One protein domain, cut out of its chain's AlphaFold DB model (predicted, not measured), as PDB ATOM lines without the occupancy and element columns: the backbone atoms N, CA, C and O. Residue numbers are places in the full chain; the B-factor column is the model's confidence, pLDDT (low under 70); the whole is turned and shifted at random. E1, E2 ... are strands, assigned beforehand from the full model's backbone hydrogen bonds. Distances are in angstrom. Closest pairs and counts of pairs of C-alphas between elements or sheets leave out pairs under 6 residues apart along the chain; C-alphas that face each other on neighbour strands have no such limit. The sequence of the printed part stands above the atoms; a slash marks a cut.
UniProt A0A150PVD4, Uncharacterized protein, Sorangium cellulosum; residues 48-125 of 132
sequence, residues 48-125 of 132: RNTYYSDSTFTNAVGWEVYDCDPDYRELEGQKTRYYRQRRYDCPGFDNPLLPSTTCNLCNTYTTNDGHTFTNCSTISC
ATOM      1  N   ARG A  48     -38.107 -15.369 -18.004       81.69
ATOM      2  CA  ARG A  48     -37.848 -13.952 -17.815       81.69
ATOM      3  C   ARG A  48     -36.496 -13.575 -18.405       81.69
ATOM      4  O   ARG A  48     -35.457 -14.091 -17.996       81.69
ATOM      5  N   ASN A  49     -36.482 -12.648 -19.356       84.25
ATOM      6  CA  ASN A  49     -35.277 -11.944 -19.776       84.25
ATOM      7  C   ASN A  49     -35.150 -10.640 -18.980       84.25
ATOM      8  O   ASN A  49     -36.079  -9.842 -18.961       84.25
ATOM      9  N   THR A  50     -33.982 -10.371 -18.410       87.12
ATOM     10  CA  THR A  50     -33.606  -9.043 -17.907       87.12
ATOM     11  C   THR A  50     -32.541  -8.461 -18.828       87.12
ATOM     12  O   THR A  50     -31.576  -9.146 -19.179       87.12
ATOM     13  N   TYR A  51     -32.709  -7.207 -19.237       90.75
ATOM     14  CA  TYR A  51     -31.789  -6.481 -20.108       90.75
ATOM     15  C   TYR A  51     -31.005  -5.450 -19.306       90.75
ATOM     16  O   TYR A  51     -31.567  -4.757 -18.460       90.75
ATOM     17  N   TYR A  52     -29.717  -5.318 -19.608       90.81
ATOM     18  CA  TYR A  52     -28.785  -4.445 -18.899       90.81
ATOM     19  C   TYR A  52     -28.092  -3.486 -19.866       90.81
ATOM     20  O   TYR A  52     -27.931  -3.792 -21.052       90.81
ATOM     21  N   SER A  53     -27.674  -2.325 -19.360       90.62
ATOM     22  CA  SER A  53     -26.874  -1.353 -20.120       90.62
ATOM     23  C   SER A  53     -25.376  -1.653 -20.112       90.62
ATOM     24  O   SER A  53     -24.635  -1.052 -20.883       90.62
ATOM     25  N   ASP A  54     -24.924  -2.551 -19.240       87.81
ATOM     26  CA  ASP A  54     -23.511  -2.839 -19.007       87.81
ATOM     27  C   ASP A  54     -23.206  -4.339 -19.033       87.81
ATOM     28  O   ASP A  54     -24.072  -5.185 -18.805       87.81
ATOM     29  N   SER A  55     -21.935  -4.663 -19.276       82.31
ATOM     30  CA  SER A  55     -21.421  -6.035 -19.297       82.31
ATOM     31  C   SER A  55     -21.265  -6.666 -17.912       82.31
ATOM     32  O   SER A  55     -20.929  -7.845 -17.821       82.31
ATOM     33  N   THR A  56     -21.453  -5.897 -16.840       86.88
ATOM     34  CA  THR A  56     -21.411  -6.387 -15.455       86.88
ATOM     35  C   THR A  56     -22.770  -6.887 -14.965       86.88
ATOM     36  O   THR A  56     -22.837  -7.469 -13.887       86.88
ATOM     37  N   PHE A  57     -23.831  -6.725 -15.765       81.12
ATOM     38  CA  PHE A  57     -25.207  -7.107 -15.439       81.12
ATOM     39  C   PHE A  57     -25.722  -6.450 -14.145       81.12
ATOM     40  O   PHE A  57     -26.461  -7.065 -13.378       81.12
ATOM     41  N   THR A  58     -25.336  -5.194 -13.890       86.94
ATOM     42  CA  THR A  58     -25.725  -4.467 -12.667       86.94
ATOM     43  C   THR A  58     -26.813  -3.427 -12.900       86.94
ATOM     44  O   THR A  58     -27.707  -3.295 -12.068       86.94
ATOM     45  N   ASN A  59     -26.786  -2.702 -14.024       89.62
ATOM     46  CA  ASN A  59     -27.780  -1.670 -14.321       89.62
ATOM     47  C   ASN A  59     -28.834  -2.222 -15.281       89.62
ATOM     48  O   ASN A  59     -28.635  -2.266 -16.499       89.62
ATOM     49  N   ALA A  60     -29.949  -2.689 -14.718       90.00
ATOM     50  CA  ALA A  60     -31.082  -3.173 -15.495       90.00
ATOM     51  C   ALA A  60     -31.792  -2.005 -16.199       90.00
ATOM     52  O   ALA A  60     -32.069  -0.976 -15.586       90.00
ATOM     53  N   VAL A  61     -32.106  -2.178 -17.482       93.62
ATOM     54  CA  VAL A  61     -32.813  -1.187 -18.318       93.62
ATOM     55  C   VAL A  61     -34.181  -1.664 -18.794       93.62
ATOM     56  O   VAL A  61     -34.955  -0.870 -19.326       93.62
ATOM     57  N   GLY A  62     -34.491  -2.946 -18.613       91.88
ATOM     58  CA  GLY A  62     -35.792  -3.508 -18.942       91.88
ATOM     59  C   GLY A  62     -35.871  -4.997 -18.646       91.88
ATOM     60  O   GLY A  62     -34.870  -5.642 -18.324       91.88
ATOM     61  N   TRP A  63     -37.065  -5.553 -18.783       89.00
ATOM     62  CA  TRP A  63     -37.315  -6.977 -18.636       89.00
ATOM     63  C   TRP A  63     -38.470  -7.430 -19.531       89.00
ATOM     64  O   TRP A  63     -39.346  -6.651 -19.886       89.00
ATOM     65  N   GLU A  64     -38.445  -8.698 -19.917       87.19
ATOM     66  CA  GLU A  64     -39.486  -9.372 -20.691       87.19
ATOM     67  C   GLU A  64     -39.834 -10.676 -19.976       87.19
ATOM     68  O   GLU A  64     -38.933 -11.466 -19.701       87.19
ATOM     69  N   VAL A  65     -41.109 -10.905 -19.685       81.31
ATOM     70  CA  VAL A  65     -41.623 -12.199 -19.227       81.31
ATOM     71  C   VAL A  65     -42.411 -12.815 -20.369       81.31
ATOM     72  O   VAL A  65     -43.228 -12.160 -21.017       81.31
ATOM     73  N   TYR A  66     -42.121 -14.077 -20.632       68.31
ATOM     74  CA  TYR A  66     -42.816 -14.891 -21.604       68.31
ATOM     75  C   TYR A  66     -43.380 -16.088 -20.861       68.31
ATOM     76  O   TYR A  66     -42.591 -16.936 -20.451       68.31
ATOM     77  N   ASP A  67     -44.697 -16.177 -20.701       62.59
ATOM     78  CA  ASP A  67     -45.334 -17.385 -20.179       62.59
ATOM     79  C   ASP A  67     -45.678 -18.364 -21.319       62.59
ATOM     80  O   ASP A  67     -45.612 -18.037 -22.507       62.59
ATOM     81  N   CYS A  68     -46.002 -19.610 -20.989       51.28
ATOM     82  CA  CYS A  68     -46.451 -20.609 -21.962       51.28
ATOM     83  C   CYS A  68     -47.754 -20.247 -22.640       51.28
ATOM     84  O   CYS A  68     -47.988 -20.695 -23.765       51.28
ATOM     85  N   ASP A  69     -48.579 -19.462 -21.961       49.03
ATOM     86  CA  ASP A  69     -49.715 -18.832 -22.588       49.03
ATOM     87  C   ASP A  69     -49.202 -17.675 -23.470       49.03
ATOM     88  O   ASP A  69     -48.659 -16.691 -22.956       49.03
ATOM     89  N   PRO A  70     -49.306 -17.786 -24.809       45.38
ATOM     90  CA  PRO A  70     -48.798 -16.774 -25.727       45.38
ATOM     91  C   PRO A  70     -49.459 -15.401 -25.544       45.38
ATOM     92  O   PRO A  70     -48.868 -14.416 -26.003       45.38
ATOM     93  N   ASP A  71     -50.616 -15.333 -24.879       50.56
ATOM     94  CA  ASP A  71     -51.320 -14.093 -24.555       50.56
ATOM     95  C   ASP A  71     -50.724 -13.380 -23.323       50.56
ATOM     96  O   ASP A  71     -50.919 -12.175 -23.153       50.56
ATOM     97  N   TYR A  72     -49.916 -14.073 -22.512       53.62
ATOM     98  CA  TYR A  72     -49.234 -13.522 -21.337       53.62
ATOM     99  C   TYR A  72     -47.765 -13.247 -21.651       53.62
ATOM    100  O   TYR A  72     -46.838 -13.985 -21.300       53.62
ATOM    101  N   ARG A  73     -47.556 -12.134 -22.355       70.38
ATOM    102  CA  ARG A  73     -46.235 -11.540 -22.559       70.38
ATOM    103  C   ARG A  73     -46.202 -10.156 -21.954       70.38
ATOM    104  O   ARG A  73     -46.952  -9.273 -22.366       70.38
ATOM    105  N   GLU A  74     -45.264  -9.952 -21.049       83.06
ATOM    106  CA  GLU A  74     -45.047  -8.661 -20.417       83.06
ATOM    107  C   GLU A  74     -43.678  -8.124 -20.820       83.06
ATOM    108  O   GLU A  74     -42.682  -8.847 -20.828       83.06
ATOM    109  N   LEU A  75     -43.632  -6.849 -21.197       87.31
ATOM    110  CA  LEU A  75     -42.403  -6.142 -21.527       87.31
ATOM    111  C   LEU A  75     -42.419  -4.789 -20.834       87.31
ATOM    112  O   LEU A  75     -43.317  -3.980 -21.070       87.31
ATOM    113  N   GLU A  76     -41.372  -4.512 -20.072       90.94
ATOM    114  CA  GLU A  76     -41.163  -3.220 -19.437       90.94
ATOM    115  C   GLU A  76     -39.751  -2.702 -19.733       90.94
ATOM    116  O   GLU A  76     -38.769  -3.448 -19.715       90.94
ATOM    117  N   GLY A  77     -39.638  -1.401 -20.001       91.75
ATOM    118  CA  GLY A  77     -38.359  -0.738 -20.247       91.75
ATOM    119  C   GLY A  77     -37.774  -0.995 -21.641       91.75
ATOM    120  O   GLY A  77     -38.489  -1.103 -22.638       91.75
ATOM    121  N   GLN A  78     -36.443  -1.020 -21.727       89.25
ATOM    122  CA  GLN A  78     -35.692  -1.124 -22.979       89.25
ATOM    123  C   GLN A  78     -35.094  -2.518 -23.182       89.25
ATOM    124  O   GLN A  78     -34.536  -3.122 -22.267       89.25
ATOM    125  N   LYS A  79     -35.134  -3.000 -24.430       88.44
ATOM    126  CA  LYS A  79     -34.412  -4.209 -24.841       88.44
ATOM    127  C   LYS A  79     -32.990  -3.860 -25.252       88.44
ATOM    128  O   LYS A  79     -32.778  -2.960 -26.062       88.44
ATOM    129  N   THR A  80     -32.025  -4.650 -24.795       82.69
ATOM    130  CA  THR A  80     -30.650  -4.601 -25.306       82.69
ATOM    131  C   THR A  80     -30.296  -5.923 -25.976       82.69
ATOM    132  O   THR A  80     -30.796  -6.991 -25.617       82.69
ATOM    133  N   ARG A  81     -29.458  -5.858 -27.017       77.69
ATOM    134  CA  ARG A  81     -28.994  -7.055 -27.736       77.69
ATOM    135  C   ARG A  81     -27.763  -7.693 -27.091       77.69
ATOM    136  O   ARG A  81     -27.538  -8.881 -27.289       77.69
ATOM    137  N   TYR A  82     -26.990  -6.911 -26.339       76.19
ATOM    138  CA  TYR A  82     -25.633  -7.277 -25.930       76.19
ATOM    139  C   TYR A  82     -25.542  -7.827 -24.510       76.19
ATOM    140  O   TYR A  82     -24.753  -8.741 -24.285       76.19
ATOM    141  N   TYR A  83     -26.349  -7.317 -23.577       84.00
ATOM    142  CA  TYR A  83     -26.259  -7.675 -22.162       84.00
ATOM    143  C   TYR A  83     -27.636  -8.085 -21.660       84.00
ATOM    144  O   TYR A  83     -28.458  -7.256 -21.270       84.00
ATOM    145  N   ARG A  84     -27.909  -9.389 -21.728       84.62
ATOM    146  CA  ARG A  84     -29.173  -9.961 -21.268       84.62
ATOM    147  C   ARG A  84     -28.939 -11.197 -20.417       84.62
ATOM    148  O   ARG A  84     -28.080 -12.027 -20.724       84.62
ATOM    149  N   GLN A  85     -29.765 -11.345 -19.397       79.44
ATOM    150  CA  GLN A  85     -29.841 -12.545 -18.585       79.44
ATOM    151  C   GLN A  85     -31.196 -13.198 -18.818       79.44
ATOM    152  O   GLN A  85     -32.221 -12.532 -18.715       79.44
ATOM    153  N   ARG A  86     -31.204 -14.490 -19.142       78.44
ATOM    154  CA  ARG A  86     -32.427 -15.284 -19.249       78.44
ATOM    155  C   ARG A  86     -32.532 -16.204 -18.045       78.44
ATOM    156  O   ARG A  86     -31.640 -17.016 -17.805       78.44
ATOM    157  N   ARG A  87     -33.642 -16.101 -17.331       72.25
ATOM    158  CA  ARG A  87     -34.043 -16.996 -16.253       72.25
ATOM    159  C   ARG A  87     -35.253 -17.782 -16.726       72.25
ATOM    160  O   ARG A  87     -36.225 -17.181 -17.159       72.25
ATOM    161  N   TYR A  88     -35.187 -19.102 -16.672       64.94
ATOM    162  CA  TYR A  88     -36.389 -19.912 -16.845       64.94
ATOM    163  C   TYR A  88     -37.148 -19.908 -15.523       64.94
ATOM    164  O   TYR A  88     -36.538 -20.143 -14.472       64.94
ATOM    165  N   ASP A  89     -38.432 -19.573 -15.574       62.88
ATOM    166  CA  ASP A  89     -39.280 -19.635 -14.397       62.88
ATOM    167  C   ASP A  89     -39.530 -21.104 -14.099       62.88
ATOM    168  O   ASP A  89     -39.871 -21.906 -14.970       62.88
ATOM    169  N   CYS A  90     -39.232 -21.484 -12.866       51.56
ATOM    170  CA  CYS A  90     -39.455 -22.845 -12.447       51.56
ATOM    171  C   CYS A  90     -40.917 -23.048 -12.088       51.56
ATOM    172  O   CYS A  90     -41.507 -22.147 -11.486       51.56
ATOM    173  N   PRO A  91     -41.485 -24.230 -12.383       52.34
ATOM    174  CA  PRO A  91     -42.762 -24.596 -11.808       52.34
ATOM    175  C   PRO A  91     -42.620 -24.491 -10.287       52.34
ATOM    176  O   PRO A  91     -41.729 -25.094  -9.681       52.34
ATOM    177  N   GLY A  92     -43.432 -23.615  -9.698       42.81
ATOM    178  CA  GLY A  92     -43.438 -23.359  -8.267       42.81
ATOM    179  C   GLY A  92     -43.767 -24.613  -7.457       42.81
ATOM    180  O   GLY A  92     -44.185 -25.646  -7.979       42.81
ATOM    181  N   PHE A  93     -43.589 -24.492  -6.145       38.69
ATOM    182  CA  PHE A  93     -43.750 -25.558  -5.153       38.69
ATOM    183  C   PHE A  93     -45.176 -26.147  -5.069       38.69
ATOM    184  O   PHE A  93     -45.384 -27.179  -4.438       38.69
ATOM    185  N   ASP A  94     -46.153 -25.519  -5.727       42.91
ATOM    186  CA  ASP A  94     -47.580 -25.811  -5.577       42.91
ATOM    187  C   ASP A  94     -48.092 -26.965  -6.462       42.91
ATOM    188  O   ASP A  94     -49.293 -27.233  -6.487       42.91
ATOM    189  N   ASN A  95     -47.211 -27.679  -7.179       41.66
ATOM    190  CA  ASN A  95     -47.609 -28.822  -8.004       41.66
ATOM    191  C   ASN A  95     -46.765 -30.087  -7.722       41.66
ATOM    192  O   ASN A  95     -45.647 -30.213  -8.234       41.66
ATOM    193  N   PRO A  96     -47.291 -31.069  -6.961       44.44
ATOM    194  CA  PRO A  96     -46.553 -32.274  -6.571       44.44
ATOM    195  C   PRO A  96     -46.228 -33.226  -7.736       44.44
ATOM    196  O   PRO A  96     -45.480 -34.183  -7.542       44.44
ATOM    197  N   LEU A  97     -46.763 -32.986  -8.939       40.50
ATOM    198  CA  LEU A  97     -46.574 -33.841 -10.116       40.50
ATOM    199  C   LEU A  97     -45.518 -33.320 -11.105       40.50
ATOM    200  O   LEU A  97     -45.095 -34.074 -11.980       40.50
ATOM    201  N   LEU A  98     -45.067 -32.066 -10.976       43.31
ATOM    202  CA  LEU A  98     -44.063 -31.461 -11.865       43.31
ATOM    203  C   LEU A  98     -42.996 -30.675 -11.084       43.31
ATOM    204  O   LEU A  98     -42.852 -29.463 -11.263       43.31
ATOM    205  N   PRO A  99     -42.201 -31.347 -10.234       42.06
ATOM    206  CA  PRO A  99     -41.142 -30.702  -9.486       42.06
ATOM    207  C   PRO A  99     -39.924 -30.530 -10.398       42.06
ATOM    208  O   PRO A  99     -38.937 -31.254 -10.258       42.06
ATOM    209  N   SER A 100     -39.937 -29.577 -11.336       48.72
ATOM    210  CA  SER A 100     -38.640 -29.082 -11.815       48.72
ATOM    211  C   SER A 100     -38.053 -28.258 -10.679       48.72
ATOM    212  O   SER A 100     -38.237 -27.049 -10.575       48.72
ATOM    213  N   THR A 101     -37.354 -28.956  -9.786       50.25
ATOM    214  CA  THR A 101     -36.562 -28.400  -8.686       50.25
ATOM    215  C   THR A 101     -35.341 -27.653  -9.193       50.25
ATOM    216  O   THR A 101     -34.517 -27.247  -8.384       50.25
ATOM    217  N   THR A 102     -35.196 -27.493 -10.509       50.31
ATOM    218  CA  THR A 102     -34.059 -26.874 -11.165       50.31
ATOM    219  C   THR A 102     -34.516 -25.882 -12.234       50.31
ATOM    220  O   THR A 102     -35.350 -26.181 -13.088       50.31
ATOM    221  N   CYS A 103     -33.940 -24.685 -12.173       56.34
ATOM    222  CA  CYS A 103     -34.025 -23.621 -13.163       56.34
ATOM    223  C   CYS A 103     -32.695 -23.545 -13.898       56.34
ATOM    224  O   CYS A 103     -31.645 -23.779 -13.306       56.34
ATOM    225  N   ASN A 104     -32.703 -23.127 -15.159       59.72
ATOM    226  CA  ASN A 104     -31.472 -22.704 -15.817       59.72
ATOM    227  C   ASN A 104     -31.390 -21.175 -15.794       59.72
ATOM    228  O   ASN A 104     -32.355 -20.473 -16.105       59.72
ATOM    229  N   LEU A 105     -30.233 -20.652 -15.419       61.50
ATOM    230  CA  LEU A 105     -29.894 -19.245 -15.515       61.50
ATOM    231  C   LEU A 105     -28.817 -19.107 -16.581       61.50
ATOM    232  O   LEU A 105     -27.701 -19.593 -16.416       61.50
ATOM    233  N   CYS A 106     -29.171 -18.476 -17.694       70.94
ATOM    234  CA  CYS A 106     -28.285 -18.309 -18.833       70.94
ATOM    235  C   CYS A 106     -27.899 -16.842 -18.996       70.94
ATOM    236  O   CYS A 106     -28.751 -15.973 -19.194       70.94
ATOM    237  N   ASN A 107     -26.599 -16.574 -18.977       72.38
ATOM    238  CA  ASN A 107     -26.031 -15.281 -19.329       72.38
ATOM    239  C   ASN A 107     -25.615 -15.327 -20.795       72.38
ATOM    240  O   ASN A 107     -24.790 -16.160 -21.181       72.38
ATOM    241  N   THR A 108     -26.178 -14.437 -21.610       76.12
ATOM    242  CA  THR A 108     -25.774 -14.288 -23.008       76.12
ATOM    243  C   THR A 108     -25.075 -12.950 -23.184       76.12
ATOM    244  O   THR A 108     -25.653 -11.910 -22.867       76.12
ATOM    245  N   TYR A 109     -23.865 -12.971 -23.737       73.69
ATOM    246  CA  TYR A 109     -23.160 -11.768 -24.167       73.69
ATOM    247  C   TYR A 109     -22.751 -11.885 -25.631       73.69
ATOM    248  O   TYR A 109     -22.422 -12.965 -26.120       73.69
ATOM    249  N   THR A 110     -22.800 -10.760 -26.336       78.75
ATOM    250  CA  THR A 110     -22.313 -10.664 -27.716       78.75
ATOM    251  C   THR A 110     -21.064  -9.796 -27.723       78.75
ATOM    252  O   THR A 110     -21.092  -8.680 -27.206       78.75
ATOM    253  N   THR A 111     -19.967 -10.318 -28.255       79.44
ATOM    254  CA  THR A 111     -18.693  -9.607 -28.375       79.44
ATOM    255  C   THR A 111     -18.719  -8.618 -29.544       79.44
ATOM    256  O   THR A 111     -19.601  -8.662 -30.404       79.44
ATOM    257  N   ASN A 112     -17.764  -7.682 -29.569       77.25
ATOM    258  CA  ASN A 112     -17.724  -6.592 -30.557       77.25
ATOM    259  C   ASN A 112     -17.522  -7.074 -32.006       77.25
ATOM    260  O   ASN A 112     -17.908  -6.387 -32.945       77.25
ATOM    261  N   ASP A 113     -16.938  -8.254 -32.181       84.56
ATOM    262  CA  ASP A 113     -16.776  -8.986 -33.441       84.56
ATOM    263  C   ASP A 113     -18.035  -9.783 -33.848       84.56
ATOM    264  O   ASP A 113     -18.044 -10.450 -34.878       84.56
ATOM    265  N   GLY A 114     -19.125  -9.685 -33.079       78.62
ATOM    266  CA  GLY A 114     -20.436 -10.251 -33.413       78.62
ATOM    267  C   GLY A 114     -20.656 -11.689 -32.943       78.62
ATOM    268  O   GLY A 114     -21.730 -12.248 -33.175       78.62
ATOM    269  N   HIS A 115     -19.690 -12.296 -32.252       80.81
ATOM    270  CA  HIS A 115     -19.851 -13.637 -31.699       80.81
ATOM    271  C   HIS A 115     -20.733 -13.616 -30.445       80.81
ATOM    272  O   HIS A 115     -20.581 -12.780 -29.560       80.81
ATOM    273  N   THR A 116     -21.688 -14.543 -30.368       77.12
ATOM    274  CA  THR A 116     -22.588 -14.676 -29.214       77.12
ATOM    275  C   THR A 116     -22.161 -15.854 -28.354       77.12
ATOM    276  O   THR A 116     -22.092 -16.985 -28.830       77.12
ATOM    277  N   PHE A 117     -21.946 -15.601 -27.070       76.06
ATOM    278  CA  PHE A 117     -21.620 -16.610 -26.074       76.06
ATOM    279  C   PHE A 117     -22.773 -16.735 -25.089       76.06
ATOM    280  O   PHE A 117     -23.311 -15.733 -24.623       76.06
ATOM    281  N   THR A 118     -23.157 -17.970 -24.770       78.19
ATOM    282  CA  THR A 118     -24.164 -18.256 -23.744       78.19
ATOM    283  C   THR A 118     -23.573 -19.208 -22.718       78.19
ATOM    284  O   THR A 118     -23.123 -20.295 -23.070       78.19
ATOM    285  N   ASN A 119     -23.572 -18.795 -21.454       72.12
ATOM    286  CA  ASN A 119     -23.177 -19.625 -20.324       72.12
ATOM    287  C   ASN A 119     -24.409 -19.873 -19.453       72.12
ATOM    288  O   ASN A 119     -25.026 -18.911 -18.998       72.12
ATOM    289  N   CYS A 120     -24.776 -21.138 -19.264       69.94
ATOM    290  CA  CYS A 120     -25.928 -21.531 -18.463       69.94
ATOM    291  C   CYS A 120     -25.473 -22.272 -17.209       69.94
ATOM    292  O   CYS A 120     -24.668 -23.199 -17.295       69.94
ATOM    293  N   SER A 121     -26.035 -21.901 -16.066       60.94
ATOM    294  CA  SER A 121     -25.932 -22.646 -14.817       60.94
ATOM    295  C   SER A 121     -27.301 -23.173 -14.410       60.94
ATOM    296  O   SER A 121     -28.318 -22.493 -14.551       60.94
ATOM    297  N   THR A 122     -27.332 -24.399 -13.900       60.16
ATOM    298  CA  THR A 122     -28.536 -24.969 -13.301       60.16
ATOM    299  C   THR A 122     -28.580 -24.579 -11.826       60.16
ATOM    300  O   THR A 122     -27.623 -24.806 -11.089       60.16
ATOM    301  N   ILE A 123     -29.675 -23.962 -11.402       59.41
ATOM    302  CA  ILE A 123     -29.923 -23.488 -10.043       59.41
ATOM    303  C   ILE A 123     -31.110 -24.259  -9.498       59.41
ATOM    304  O   ILE A 123     -32.138 -24.328 -10.162       59.41
ATOM    305  N   SER A 124     -31.010 -24.802  -8.291       55.84
ATOM    306  CA  SER A 124     -32.165 -25.445  -7.677       55.84
ATOM    307  C   SER A 124     -33.175 -24.415  -7.160       55.84
ATOM    308  O   SER A 124     -32.795 -23.412  -6.554       55.84
ATOM    309  N   CYS A 125     -34.463 -24.661  -7.373       51.72
ATOM    310  CA  CYS A 125     -35.545 -23.888  -6.772       51.72
ATOM    311  C   CYS A 125     -35.473 -23.997  -5.251       51.72
ATOM    312  O   CYS A 125     -35.185 -25.087  -4.744       51.72
TER     313      CYS A 125
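Overview. This is residues 48 to 125 of the 132 residues of an uncharacterized protein of Sorangium cellulosum (UniProt A0A150PVD4). The domain is one twisted sheet of six antiparallel strands, a single layer with no named helix over either face. The long hairpin of E5 and E6 makes one side of the sheet and the shorter strands E1, E2 and E3 make the other, with E4 between E1 and E5; the loop of residues 89 to 101 reaches out past the end of E4. The printed part has 78 residues, with six named strands, E1 to E6 along the chain and E3, E2, E1, E4, E5, E6 across the sheet. The class is all strand. The whole is only just loose, close to compact, with a radius of gyration of the C-alphas of 14.2 A, and it spans 45 by 27 by 20 A.

Along the chain. E1 is residues 48 to 52, 13.2 A long from first to last C-alpha, and begins at C-alpha 48 at (-37.848, -13.952, -17.815). E2 follows as residues 60 to 66, 17.7 A long, and E3 as residues 73 to 77, 13.6 A. E4 is residues 83 to 88, 16.8 A long, beginning at C-alpha 83 at (-26.259, -7.675, -22.162). E5 is residues 102 to 110, 26.0 A long. E6 is residues 116 to 124, 25.9 A long, and ends at C-alpha 124 at (-32.165, -25.445, -7.677).

Arrangement. From edge to edge of the sheet the strands' lines turn by 65 degrees. E1 and E2 form a hairpin, antiparallel at 162 degrees, with N 49 and O 64 within hydrogen-bond range at 2.7 A. E2 and E3 form another at 174 degrees, with N 65 and O 74 at 2.8 A; E1, E2 and E3 are a meander, each strand the antiparallel neighbour of the one before. E4 is the antiparallel neighbour of E1 at 164 degrees, with N 50 and O 85 at 2.8 A. E1, E2, E3 and E4 are a Greek key, a meander of three strands whose first is the antiparallel neighbour of the fourth. E3 and E4 are apart. E4, E5 and E6 are a second meander: E4 and E5 stand at 163 degrees, with N 86 and O 106 at 2.9 A, and E5 and E6 at 161 degrees, with N 103 and O 123 at 2.7 A. The edge strands are E3 and E6, which are apart.

Size, cuts and confidence. The outline is elongated, and the two C-alphas farthest apart, those of Pro 96 and Asp 113, are 46.4 A apart. The printed part has no cut. The link from E4 to E5, 13 residues, is long; those from E3 to E4 and from E5 to E6 are tight. The mean pLDDT of the printed part is 70.8, and it is under 70 in residues 66 to 72, 88 to 105 and 120 to 125.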